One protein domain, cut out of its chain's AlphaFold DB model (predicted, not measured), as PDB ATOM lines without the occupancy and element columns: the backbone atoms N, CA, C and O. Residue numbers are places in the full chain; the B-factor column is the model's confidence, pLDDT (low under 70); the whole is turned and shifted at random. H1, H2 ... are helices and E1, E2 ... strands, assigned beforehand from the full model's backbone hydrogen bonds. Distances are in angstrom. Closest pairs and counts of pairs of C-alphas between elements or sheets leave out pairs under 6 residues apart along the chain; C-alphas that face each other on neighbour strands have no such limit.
ATOM      1  N   GLU A   8       7.797-141.838  59.751       85.88
ATOM      2  CA  GLU A   8       8.557-142.057  60.980       85.88
ATOM      3  C   GLU A   8       9.270-140.767  61.380       85.88
ATOM      4  O   GLU A   8       9.117-140.288  62.507       85.88
ATOM      5  N   GLN A   9       9.940-140.128  60.417       90.00
ATOM      6  CA  GLN A   9      10.573-138.830  60.627       90.00
ATOM      7  C   GLN A   9       9.552-137.749  61.003       90.00
ATOM      8  O   GLN A   9       9.814-136.941  61.897       90.00
ATOM      9  N   LEU A  10       8.383-137.740  60.353       90.12
ATOM     10  CA  LEU A  10       7.311-136.801  60.676       90.12
ATOM     11  C   LEU A  10       6.876-136.956  62.135       90.12
ATOM     12  O   LEU A  10       6.892-135.986  62.885       90.12
ATOM     13  N   VAL A  11       6.521-138.173  62.549       88.44
ATOM     14  CA  VAL A  11       6.018-138.452  63.900       88.44
ATOM     15  C   VAL A  11       7.076-138.177  64.971       88.44
ATOM     16  O   VAL A  11       6.742-137.656  66.039       88.44
ATOM     17  N   ALA A  12       8.349-138.457  64.679       87.75
ATOM     18  CA  ALA A  12       9.462-138.149  65.572       87.75
ATOM     19  C   ALA A  12       9.671-136.635  65.769       87.75
ATOM     20  O   ALA A  12      10.058-136.206  66.858       87.75
ATOM     21  N   ALA A  13       9.407-135.829  64.734       90.81
ATOM     22  CA  ALA A  13       9.587-134.377  64.758       90.81
ATOM     23  C   ALA A  13       8.401-133.604  65.366       90.81
ATOM     24  O   ALA A  13       8.552-132.429  65.704       90.81
ATOM     25  N   VAL A  14       7.227-134.230  65.506       89.94
ATOM     26  CA  VAL A  14       6.044-133.577  66.086       89.94
ATOM     27  C   VAL A  14       6.286-133.229  67.561       89.94
ATOM     28  O   VAL A  14       6.778-134.038  68.349       89.94
ATOM     29  N   GLY A  15       5.942-131.990  67.930       85.44
ATOM     30  CA  GLY A  15       6.085-131.472  69.294       85.44
ATOM     31  C   GLY A  15       5.041-132.000  70.280       85.44
ATOM     32  O   GLY A  15       5.315-132.033  71.478       85.44
ATOM     33  N   ASP A  16       3.892-132.447  69.773       84.75
ATOM     34  CA  ASP A  16       2.816-133.054  70.552       84.75
ATOM     35  C   ASP A  16       3.059-134.549  70.779       84.75
ATOM     36  O   ASP A  16       3.629-135.250  69.936       84.75
ATOM     37  N   ALA A  17       2.606-135.051  71.929       83.69
ATOM     38  CA  ALA A  17       2.687-136.468  72.254       83.69
ATOM     39  C   ALA A  17       1.804-137.292  71.302       83.69
ATOM     40  O   ALA A  17       0.597-137.066  71.209       83.69
ATOM     41  N   ILE A  18       2.410-138.267  70.621       83.38
ATOM     42  CA  ILE A  18       1.727-139.219  69.742       83.38
ATOM     43  C   ILE A  18       1.934-140.625  70.297       83.38
ATOM     44  O   ILE A  18       3.066-141.076  70.484       83.38
ATOM     45  N   ILE A  19       0.815-141.311  70.521       82.88
ATOM     46  CA  ILE A  19       0.747-142.684  71.012       82.88
ATOM     47  C   ILE A  19      -0.241-143.440  70.123       82.88
ATOM     48  O   ILE A  19      -1.344-142.951  69.878       82.88
ATOM     49  N   ILE A  20       0.143-144.620  69.635       81.19
ATOM     50  CA  ILE A  20      -0.734-145.487  68.833       81.19
ATOM     51  C   ILE A  20      -0.835-146.842  69.512       81.19
ATOM     52  O   ILE A  20       0.178-147.382  69.955       81.19
ATOM     53  N   SER A  21      -2.045-147.397  69.559       78.06
ATOM     54  CA  SER A  21      -2.297-148.771  69.980       78.06
ATOM     55  C   SER A  21      -2.881-149.614  68.848       78.06
ATOM     56  O   SER A  21      -3.585-149.099  67.975       78.06
ATOM     57  N   ASP A  22      -2.633-150.921  68.874       75.88
ATOM     58  CA  ASP A  22      -3.353-151.880  68.039       75.88
ATOM     59  C   ASP A  22      -4.791-152.117  68.551       75.88
ATOM     60  O   ASP A  22      -5.225-151.571  69.570       75.88
ATOM     61  N   ALA A  23      -5.553-152.954  67.840       79.25
ATOM     62  CA  ALA A  23      -6.934-153.281  68.204       79.25
ATOM     63  C   ALA A  23      -7.068-154.060  69.529       79.25
ATOM     64  O   ALA A  23      -8.169-154.152  70.069       79.25
ATOM     65  N   LYS A  24      -5.975-154.638  70.038       72.06
ATOM     66  CA  LYS A  24      -5.918-155.332  71.330       72.06
ATOM     67  C   LYS A  24      -5.514-154.391  72.473       72.06
ATOM     68  O   LYS A  24      -5.582-154.800  73.626       72.06
ATOM     69  N   GLY A  25      -5.164-153.137  72.169       65.56
ATOM     70  CA  GLY A  25      -4.750-152.128  73.143       65.56
ATOM     71  C   GLY A  25      -3.238-152.062  73.368       65.56
ATOM     72  O   GLY A  25      -2.786-151.326  74.244       65.56
ATOM     73  N   ASN A  26      -2.446-152.782  72.574       68.00
ATOM     74  CA  ASN A  26      -0.996-152.811  72.731       68.00
ATOM     75  C   ASN A  26      -0.391-151.588  72.056       68.00
ATOM     76  O   ASN A  26      -0.714-151.306  70.903       68.00
ATOM     77  N   ILE A  27       0.499-150.870  72.740       74.62
ATOM     78  CA  ILE A  27       1.143-149.695  72.154       74.62
ATOM     79  C   ILE A  27       2.137-150.110  71.078       74.62
ATOM     80  O   ILE A  27       3.072-150.863  71.326       74.62
ATOM     81  N   THR A  28       1.942-149.571  69.883       78.19
ATOM     82  CA  THR A  28       2.771-149.825  68.704       78.19
ATOM     83  C   THR A  28       3.631-148.624  68.325       78.19
ATOM     84  O   THR A  28       4.612-148.790  67.606       78.19
ATOM     85  N   LEU A  29       3.304-147.424  68.821       82.19
ATOM     86  CA  LEU A  29       4.098-146.219  68.602       82.19
ATOM     87  C   LEU A  29       4.097-145.320  69.836       82.19
ATOM     88  O   LEU A  29       3.051-145.080  70.439       82.19
ATOM     89  N   TRP A  30       5.274-144.780  70.140       81.44
ATOM     90  CA  TRP A  30       5.500-143.783  71.174       81.44
ATOM     91  C   TRP A  30       6.552-142.792  70.670       81.44
ATOM     92  O   TRP A  30       7.686-143.188  70.408       81.44
ATOM     93  N   ASN A  31       6.181-141.529  70.458       86.75
ATOM     94  CA  ASN A  31       7.112-140.536  69.917       86.75
ATOM     95  C   ASN A  31       7.920-139.817  71.025       86.75
ATOM     96  O   ASN A  31       7.537-139.844  72.198       86.75
ATOM     97  N   PRO A  32       9.005-139.094  70.684       89.94
ATOM     98  CA  PRO A  32       9.827-138.395  71.677       89.94
ATOM     99  C   PRO A  32       9.069-137.340  72.497       89.94
ATOM    100  O   PRO A  32       9.447-137.021  73.623       89.94
ATOM    101  N   ALA A  33       8.011-136.746  71.941       87.25
ATOM    102  CA  ALA A  33       7.169-135.812  72.681       87.25
ATOM    103  C   ALA A  33       6.352-136.503  73.780       87.25
ATOM    104  O   ALA A  33       6.210-135.938  74.863       87.25
ATOM    105  N   ALA A  34       5.882-137.729  73.537       83.75
ATOM    106  CA  ALA A  34       5.236-138.549  74.553       83.75
ATOM    107  C   ALA A  34       6.217-138.905  75.684       83.75
ATOM    108  O   ALA A  34       5.865-138.758  76.853       83.75
ATOM    109  N   GLU A  35       7.476-139.238  75.371       82.69
ATOM    110  CA  GLU A  35       8.506-139.464  76.404       82.69
ATOM    111  C   GLU A  35       8.712-138.230  77.284       82.69
ATOM    112  O   GLU A  35       8.730-138.331  78.508       82.69
ATOM    113  N   ARG A  36       8.805-137.041  76.674       82.50
ATOM    114  CA  ARG A  36       8.957-135.779  77.415       82.50
ATOM    115  C   ARG A  36       7.744-135.449  78.280       82.50
ATOM    116  O   ARG A  36       7.915-134.930  79.377       82.50
ATOM    117  N   MET A  37       6.538-135.705  77.774       80.56
ATOM    118  CA  MET A  37       5.292-135.383  78.472       80.56
ATOM    119  C   MET A  37       5.059-136.299  79.673       80.56
ATOM    120  O   MET A  37       4.672-135.821  80.737       80.56
ATOM    121  N   PHE A  38       5.286-137.602  79.504       72.69
ATOM    122  CA  PHE A  38       4.980-138.598  80.532       72.69
ATOM    123  C   PHE A  38       6.191-138.988  81.386       72.69
ATOM    124  O   PHE A  38       6.005-139.556  82.456       72.69
ATOM    125  N   GLY A  39       7.415-138.652  80.967       65.62
ATOM    126  CA  GLY A  39       8.638-138.879  81.741       65.62
ATOM    127  C   GLY A  39       9.143-140.324  81.739       65.62
ATOM    128  O   GLY A  39      10.014-140.650  82.540       65.62
ATOM    129  N   PHE A  40       8.614-141.171  80.854       64.62
ATOM    130  CA  PHE A  40       9.016-142.568  80.688       64.62
ATOM    131  C   PHE A  40       9.595-142.784  79.288       64.62
ATOM    132  O   PHE A  40       9.058-142.270  78.303       64.62
ATOM    133  N   ASN A  41      10.684-143.551  79.195       60.06
ATOM    134  CA  ASN A  41      11.220-144.026  77.917       60.06
ATOM    135  C   ASN A  41      10.249-145.054  77.311       60.06
ATOM    136  O   ASN A  41       9.651-145.835  78.057       60.06
ATOM    137  N   GLN A  42      10.118-145.113  75.978       57.69
ATOM    138  CA  GLN A  42       9.371-146.166  75.272       57.69
ATOM    139  C   GLN A  42       9.608-147.561  75.887       57.69
ATOM    140  O   GLN A  42       8.664-148.283  76.176       57.69
ATOM    141  N   SER A  43      10.857-147.898  76.195       57.97
ATOM    142  CA  SER A  43      11.283-149.190  76.758       57.97
ATOM    143  C   SER A  43      10.762-149.471  78.176       57.97
ATOM    144  O   SER A  43      10.593-150.623  78.554       57.97
ATOM    145  N   GLU A  44      10.521-148.428  78.973       54.97
ATOM    146  CA  GLU A  44      10.017-148.525  80.356       54.97
ATOM    147  C   GLU A  44       8.488-148.450  80.416       54.97
ATOM    148  O   GLU A  44       7.865-148.807  81.415       54.97
ATOM    149  N   THR A  45       7.882-147.970  79.332       52.59
ATOM    150  CA  THR A  45       6.450-147.710  79.252       52.59
ATOM    151  C   THR A  45       5.686-148.958  78.819       52.59
ATOM    152  O   THR A  45       4.532-149.117  79.199       52.59
ATOM    153  N   LEU A  46       6.316-149.859  78.063       56.09
ATOM    154  CA  LEU A  46       5.687-151.051  77.499       56.09
ATOM    155  C   LEU A  46       5.674-152.182  78.544       56.09
ATOM    156  O   LEU A  46       6.701-152.769  78.874       56.09
ATOM    157  N   LEU A  47       4.494-152.500  79.078       50.84
ATOM    158  CA  LEU A  47       4.271-153.736  79.829       50.84
ATOM    159  C   LEU A  47       4.368-154.910  78.862       50.84
ATOM    160  O   LEU A  47       3.771-154.868  77.792       50.84
ATOM    161  N   HIS A  48       5.076-155.961  79.257       51.09
ATOM    162  CA  HIS A  48       5.082-157.235  78.553       51.09
ATOM    163  C   HIS A  48       4.430-158.306  79.430       51.09
ATOM    164  O   HIS A  48       4.618-158.334  80.648       51.09
ATOM    165  N   SER A  49       3.675-159.202  78.806       48.41
ATOM    166  CA  SER A  49       3.153-160.406  79.428       48.41
ATOM    167  C   SER A  49       4.305-161.402  79.642       48.41
ATOM    168  O   SER A  49       5.376-161.255  79.043       48.41
ATOM    169  N   PRO A  50       4.107-162.460  80.447       47.56
ATOM    170  CA  PRO A  50       5.092-163.538  80.604       47.56
ATOM    171  C   PRO A  50       5.491-164.213  79.277       47.56
ATOM    172  O   PRO A  50       6.525-164.872  79.202       47.56
ATOM    173  N   GLU A  51       4.682-164.031  78.232       56.09
ATOM    174  CA  GLU A  51       4.867-164.568  76.882       56.09
ATOM    175  C   GLU A  51       5.578-163.569  75.943       56.09
ATOM    176  O   GLU A  51       5.673-163.809  74.744       56.09
ATOM    177  N   HIS A  52       6.111-162.460  76.480       49.59
ATOM    178  CA  HIS A  52       6.666-161.306  75.752       49.59
ATOM    179  C   HIS A  52       5.649-160.525  74.898       49.59
ATOM    180  O   HIS A  52       6.038-159.662  74.108       49.59
ATOM    181  N   GLU A  53       4.344-160.744  75.085       48.78
ATOM    182  CA  GLU A  53       3.324-159.947  74.402       48.78
ATOM    183  C   GLU A  53       3.155-158.590  75.086       48.78
ATOM    184  O   GLU A  53       2.904-158.490  76.287       48.78
ATOM    185  N   LEU A  54       3.293-157.521  74.317       49.06
ATOM    186  CA  LEU A  54       3.146-156.154  74.802       49.06
ATOM    187  C   LEU A  54       1.699-155.934  75.278       49.06
ATOM    188  O   LEU A  54       0.795-156.200  74.508       49.06
ATOM    189  N   THR A  55       1.467-155.518  76.525       45.22
ATOM    190  CA  THR A  55       0.166-155.576  77.230       45.22
ATOM    191  C   THR A  55      -0.382-154.213  77.670       45.22
ATOM    192  O   THR A  55      -1.522-154.138  78.121       45.22
ATOM    193  N   GLY A  56       0.389-153.126  77.555       47.03
ATOM    194  CA  GLY A  56      -0.106-151.770  77.832       47.03
ATOM    195  C   GLY A  56       0.963-150.789  78.314       47.03
ATOM    196  O   GLY A  56       2.147-151.108  78.313       47.03
ATOM    197  N   ILE A  57       0.529-149.591  78.727       47.78
ATOM    198  CA  ILE A  57       1.384-148.543  79.310       47.78
ATOM    199  C   ILE A  57       1.378-148.658  80.837       47.78
ATOM    200  O   ILE A  57       0.305-148.678  81.437       47.78
ATOM    201  N   VAL A  58       2.554-148.677  81.481       45.88
ATOM    202  CA  VAL A  58       2.697-148.740  82.957       45.88
ATOM    203  C   VAL A  58       2.226-147.477  83.701       45.88
ATOM    204  O   VAL A  58       2.210-147.450  84.929       45.88
ATOM    205  N   SER A  59       1.792-146.433  82.993       40.47
ATOM    206  CA  SER A  59       1.145-145.277  83.609       40.47
ATOM    207  C   SER A  59      -0.332-145.290  83.258       40.47
ATOM    208  O   SER A  59      -0.699-145.139  82.098       40.47
ATOM    209  N   VAL A  60      -1.163-145.483  84.281       45.88
ATOM    210  CA  VAL A  60      -2.623-145.342  84.289       45.88
ATOM    211  C   VAL A  60      -3.094-144.369  83.198       45.88
ATOM    212  O   VAL A  60      -3.039-143.155  83.391       45.88
ATOM    213  N   ILE A  61      -3.579-144.878  82.058       48.19
ATOM    214  CA  ILE A  61      -4.402-144.050  81.177       48.19
ATOM    215  C   ILE A  61      -5.661-143.792  81.993       48.19
ATOM    216  O   ILE A  61      -6.498-144.676  82.183       48.19
ATOM    217  N   ARG A  62      -5.768-142.586  82.549       45.97
ATOM    218  CA  ARG A  62      -7.042-142.083  83.036       45.97
ATOM    219  C   ARG A  62      -7.886-141.897  81.781       45.97
ATOM    220  O   ARG A  62      -7.760-140.889  81.097       45.97
ATOM    221  N   ASP A  63      -8.620-142.937  81.408       48.34
ATOM    222  CA  ASP A  63      -9.484-142.922  80.236       48.34
ATOM    223  C   ASP A  63     -10.583-141.869  80.460       48.34
ATOM    224  O   ASP A  63     -11.561-142.103  81.170       48.34
ATOM    225  N   GLU A  64     -10.368-140.667  79.919       47.84
ATOM    226  CA  GLU A  64     -11.350-139.577  79.881       47.84
ATOM    227  C   GLU A  64     -12.194-139.623  78.595       47.84
ATOM    228  O   GLU A  64     -12.754-138.609  78.174       47.84
ATOM    229  N   THR A  65     -12.319-140.778  77.930       60.28
ATOM    230  CA  THR A  65     -13.241-140.875  76.794       60.28
ATOM    231  C   THR A  65     -14.695-140.766  77.254       60.28
ATOM    232  O   THR A  65     -15.119-141.336  78.265       60.28
ATOM    233  N   SER A  66     -15.509-140.073  76.451       58.72
ATOM    234  CA  SER A  66     -16.953-139.939  76.681       58.72
ATOM    235  C   SER A  66     -17.637-141.295  76.880       58.72
ATOM    236  O   SER A  66     -18.555-141.403  77.687       58.72
ATOM    237  N   ARG A  67     -17.146-142.341  76.200       64.56
ATOM    238  CA  ARG A  67     -17.669-143.709  76.288       64.56
ATOM    239  C   ARG A  67     -17.492-144.316  77.682       64.56
ATOM    240  O   ARG A  67     -18.437-144.898  78.207       64.56
ATOM    241  N   PHE A  68     -16.322-144.157  78.303       63.47
ATOM    242  CA  PHE A  68     -16.088-144.643  79.664       63.47
ATOM    243  C   PHE A  68     -16.932-143.874  80.689       63.47
ATOM    244  O   PHE A  68     -17.523-144.463  81.599       63.47
ATOM    245  N   GLN A  69     -17.055-142.553  80.511       65.56
ATOM    246  CA  GLN A  69     -17.895-141.721  81.371       65.56
ATOM    247  C   GLN A  69     -19.378-142.110  81.266       65.56
ATOM    248  O   GLN A  69     -20.084-142.146  82.280       65.56
ATOM    249  N   GLU A  70     -19.840-142.439  80.062       76.06
ATOM    250  CA  GLU A  70     -21.198-142.902  79.792       76.06
ATOM    251  C   GLU A  70     -21.451-144.286  80.402       76.06
ATOM    252  O   GLU A  70     -22.423-144.456  81.139       76.06
ATOM    253  N   GLU A  71     -20.537-145.244  80.227       79.06
ATOM    254  CA  GLU A  71     -20.656-146.578  80.826       79.06
ATOM    255  C   GLU A  71     -20.655-146.525  82.360       79.06
ATOM    256  O   GLU A  71     -21.474-147.174  83.018       79.06
ATOM    257  N   ARG A  72     -19.797-145.692  82.959       76.25
ATOM    258  CA  ARG A  72     -19.783-145.480  84.411       76.25
ATOM    259  C   ARG A  72     -21.098-144.885  84.910       76.25
ATOM    260  O   ARG A  72     -21.588-145.288  85.967       76.25
ATOM    261  N   ASN A  73     -21.665-143.930  84.175       83.81
ATOM    262  CA  ASN A  73     -22.948-143.323  84.516       83.81
ATOM    263  C   ASN A  73     -24.096-144.335  84.393       83.81
ATOM    264  O   ASN A  73     -24.948-144.392  85.280       83.81
ATOM    265  N   LEU A  74     -24.086-145.172  83.352       85.31
ATOM    266  CA  LEU A  74     -25.069-146.239  83.158       85.31
ATOM    267  C   LEU A  74     -25.004-147.275  84.283       85.31
ATOM    268  O   LEU A  74     -26.034-147.573  84.885       85.31
ATOM    269  N   ARG A  75     -23.806-147.757  84.643       86.75
ATOM    270  CA  ARG A  75     -23.625-148.718  85.748       86.75
ATOM    271  C   ARG A  75     -24.107-148.166  87.089       86.75
ATOM    272  O   ARG A  75     -24.775-148.876  87.832       86.75
ATOM    273  N   LYS A  76     -23.821-146.893  87.388       88.31
ATOM    274  CA  LYS A  76     -24.340-146.233  88.600       88.31
ATOM    275  C   LYS A  76     -25.864-146.208  88.624       88.31
ATOM    276  O   LYS A  76     -26.468-146.531  89.640       88.31
ATOM    277  N   ARG A  77     -26.477-145.852  87.497       88.12
ATOM    278  CA  ARG A  77     -27.932-145.741  87.389       88.12
ATOM    279  C   ARG A  77     -28.623-147.101  87.460       88.12
ATOM    280  O   ARG A  77     -29.694-147.203  88.044       88.12
ATOM    281  N   MET A  78     -27.995-148.139  86.914       86.94
ATOM    282  CA  MET A  78     -28.462-149.519  87.032       86.94
ATOM    283  C   MET A  78     -28.445-149.983  88.495       86.94
ATOM    284  O   MET A  78     -29.468-150.448  88.984       86.94
ATOM    285  N   ALA A  79     -27.351-149.733  89.222       87.31
ATOM    286  CA  ALA A  79     -27.251-150.063  90.645       87.31
ATOM    287  C   ALA A  79     -28.290-149.319  91.511       87.31
ATOM    288  O   ALA A  79     -28.870-149.903  92.424       87.31
ATOM    289  N   GLU A  80     -28.570-148.043  91.219       87.81
ATOM    290  CA  GLU A  80     -29.621-147.275  91.908       87.81
ATOM    291  C   GLU A  80     -31.029-147.835  91.658       87.81
ATOM    292  O   GLU A  80     -31.863-147.857  92.567       87.81
ATOM    293  N   LEU A  81     -31.310-148.273  90.429       87.25
ATOM    294  CA  LEU A  81     -32.601-148.859  90.069       87.25
ATOM    295  C   LEU A  81     -32.786-150.245  90.691       87.25
ATOM    296  O   LEU A  81     -33.862-150.522  91.211       87.25
ATOM    297  N   GLU A  82     -31.749-151.082  90.699       86.12
ATOM    298  CA  GLU A  82     -31.768-152.388  91.368       86.12
ATOM    299  C   GLU A  82     -31.984-152.242  92.879       86.12
ATOM    300  O   GLU A  82     -32.824-152.937  93.450       86.12
ATOM    301  N   ALA A  83     -31.316-151.277  93.521       83.31
ATOM    302  CA  ALA A  83     -31.508-150.993  94.944       83.31
ATOM    303  C   ALA A  83     -32.932-150.505  95.273       83.31
ATOM    304  O   ALA A  83     -33.451-150.805  96.344       83.31
ATOM    305  N   ARG A  84     -33.573-149.766  94.358       78.56
ATOM    306  CA  ARG A  84     -34.970-149.319  94.496       78.56
ATOM    307  C   ARG A  84     -35.999-150.399  94.184       78.56
ATOM    308  O   ARG A  84     -37.091-150.334  94.726       78.56
ATOM    309  N   ALA A  85     -35.687-151.330  93.288       76.94
ATOM    310  CA  ALA A  85     -36.583-152.424  92.915       76.94
ATOM    311  C   ALA A  85     -36.518-153.604  93.902       76.94
ATOM    312  O   ALA A  85     -37.452-154.398  93.959       76.94
ATOM    313  N   GLY A  86     -35.419-153.724  94.656       65.50
ATOM    314  CA  GLY A  86     -35.233-154.720  95.714       65.50
ATOM    315  C   GLY A  86     -35.698-154.293  97.115       65.50
ATOM    316  O   GLY A  86     -35.479-155.057  98.056       65.50
ATOM    317  N   ALA A  87     -36.298-153.106  97.263       52.22
ATOM    318  CA  ALA A  87     -36.880-152.573  98.501       52.22
ATOM    319  C   ALA A  87     -38.404-152.453  98.372       52.22
ATOM    320  O   ALA A  87     -39.093-152.692  99.388       52.22
TER     321      ALA A  87
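AT A GLANCE: This is residues 8 to 87 of the 87 residues of a protein of Paraburkholderia madseniana (UniProt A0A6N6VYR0). A small head of two short strand hairpins, E1 with E2 and E3 with E4, and three short helices has one long helix, H4, sticking out from it as a free arm. Residues 60 to 87 stand free, and this arm makes the length; the body without it spans 33 by 22 by 14 A. The printed part has 80 residues, in the order H1 E1 E2 H2 H3 E3 E4 H4, with two antiparallel two-stranded sheets, in the class mixed, helices and strands. The whole is extended, with a radius of gyration of the C-alphas of 18.2 A and spans of 61 by 32 by 22 A.

IN THESE COORDINATES: Find C-alpha 8 at (8.557, -142.057, 60.980), where H1, residues 8 to 13, begins. Next come E1, residues 19 to 21, E2, residues 27 to 30, H2, residues 32 to 38 and 10.1 A long, and H3, residues 42 to 45. E3, residues 46 to 48, and E4, residues 54 to 57, follow. H4, residues 66 to 85, runs 28.4 A to C-alpha 85 at (-36.583, -152.424, 92.915).

HOW THE PARTS SIT: Look first at Ala 12 of H1 and Pro 32 of H2: their C-alphas, the closest, are 6.1 A apart, and the helices are close but not clearly touching. In the hairpin E1 and E2, N 20 and O 29 are 3.1 A apart, within hydrogen-bond range. In the hairpin E3 and E4, N 47 and O 56 are 2.8 A apart, also within range. Between the hairpins, the closest C-alphas of E2 and E4, Ile 27 and Gly 56, are 6.2 A apart. H4 is apart from H1, H2, H3, E1, E2 and E3. Each O i to N i+4 pair is within hydrogen-bond range in H1, H2 and H4; H3 is too short for one.

THE WHOLE: The C-alphas farthest apart, Gln 9 and Ala 87, are 62.3 A apart. The printed part has no cut and no long link. Confidence is low, under 70, at residues 25 to 26, 39 to 69 and 86 to 87.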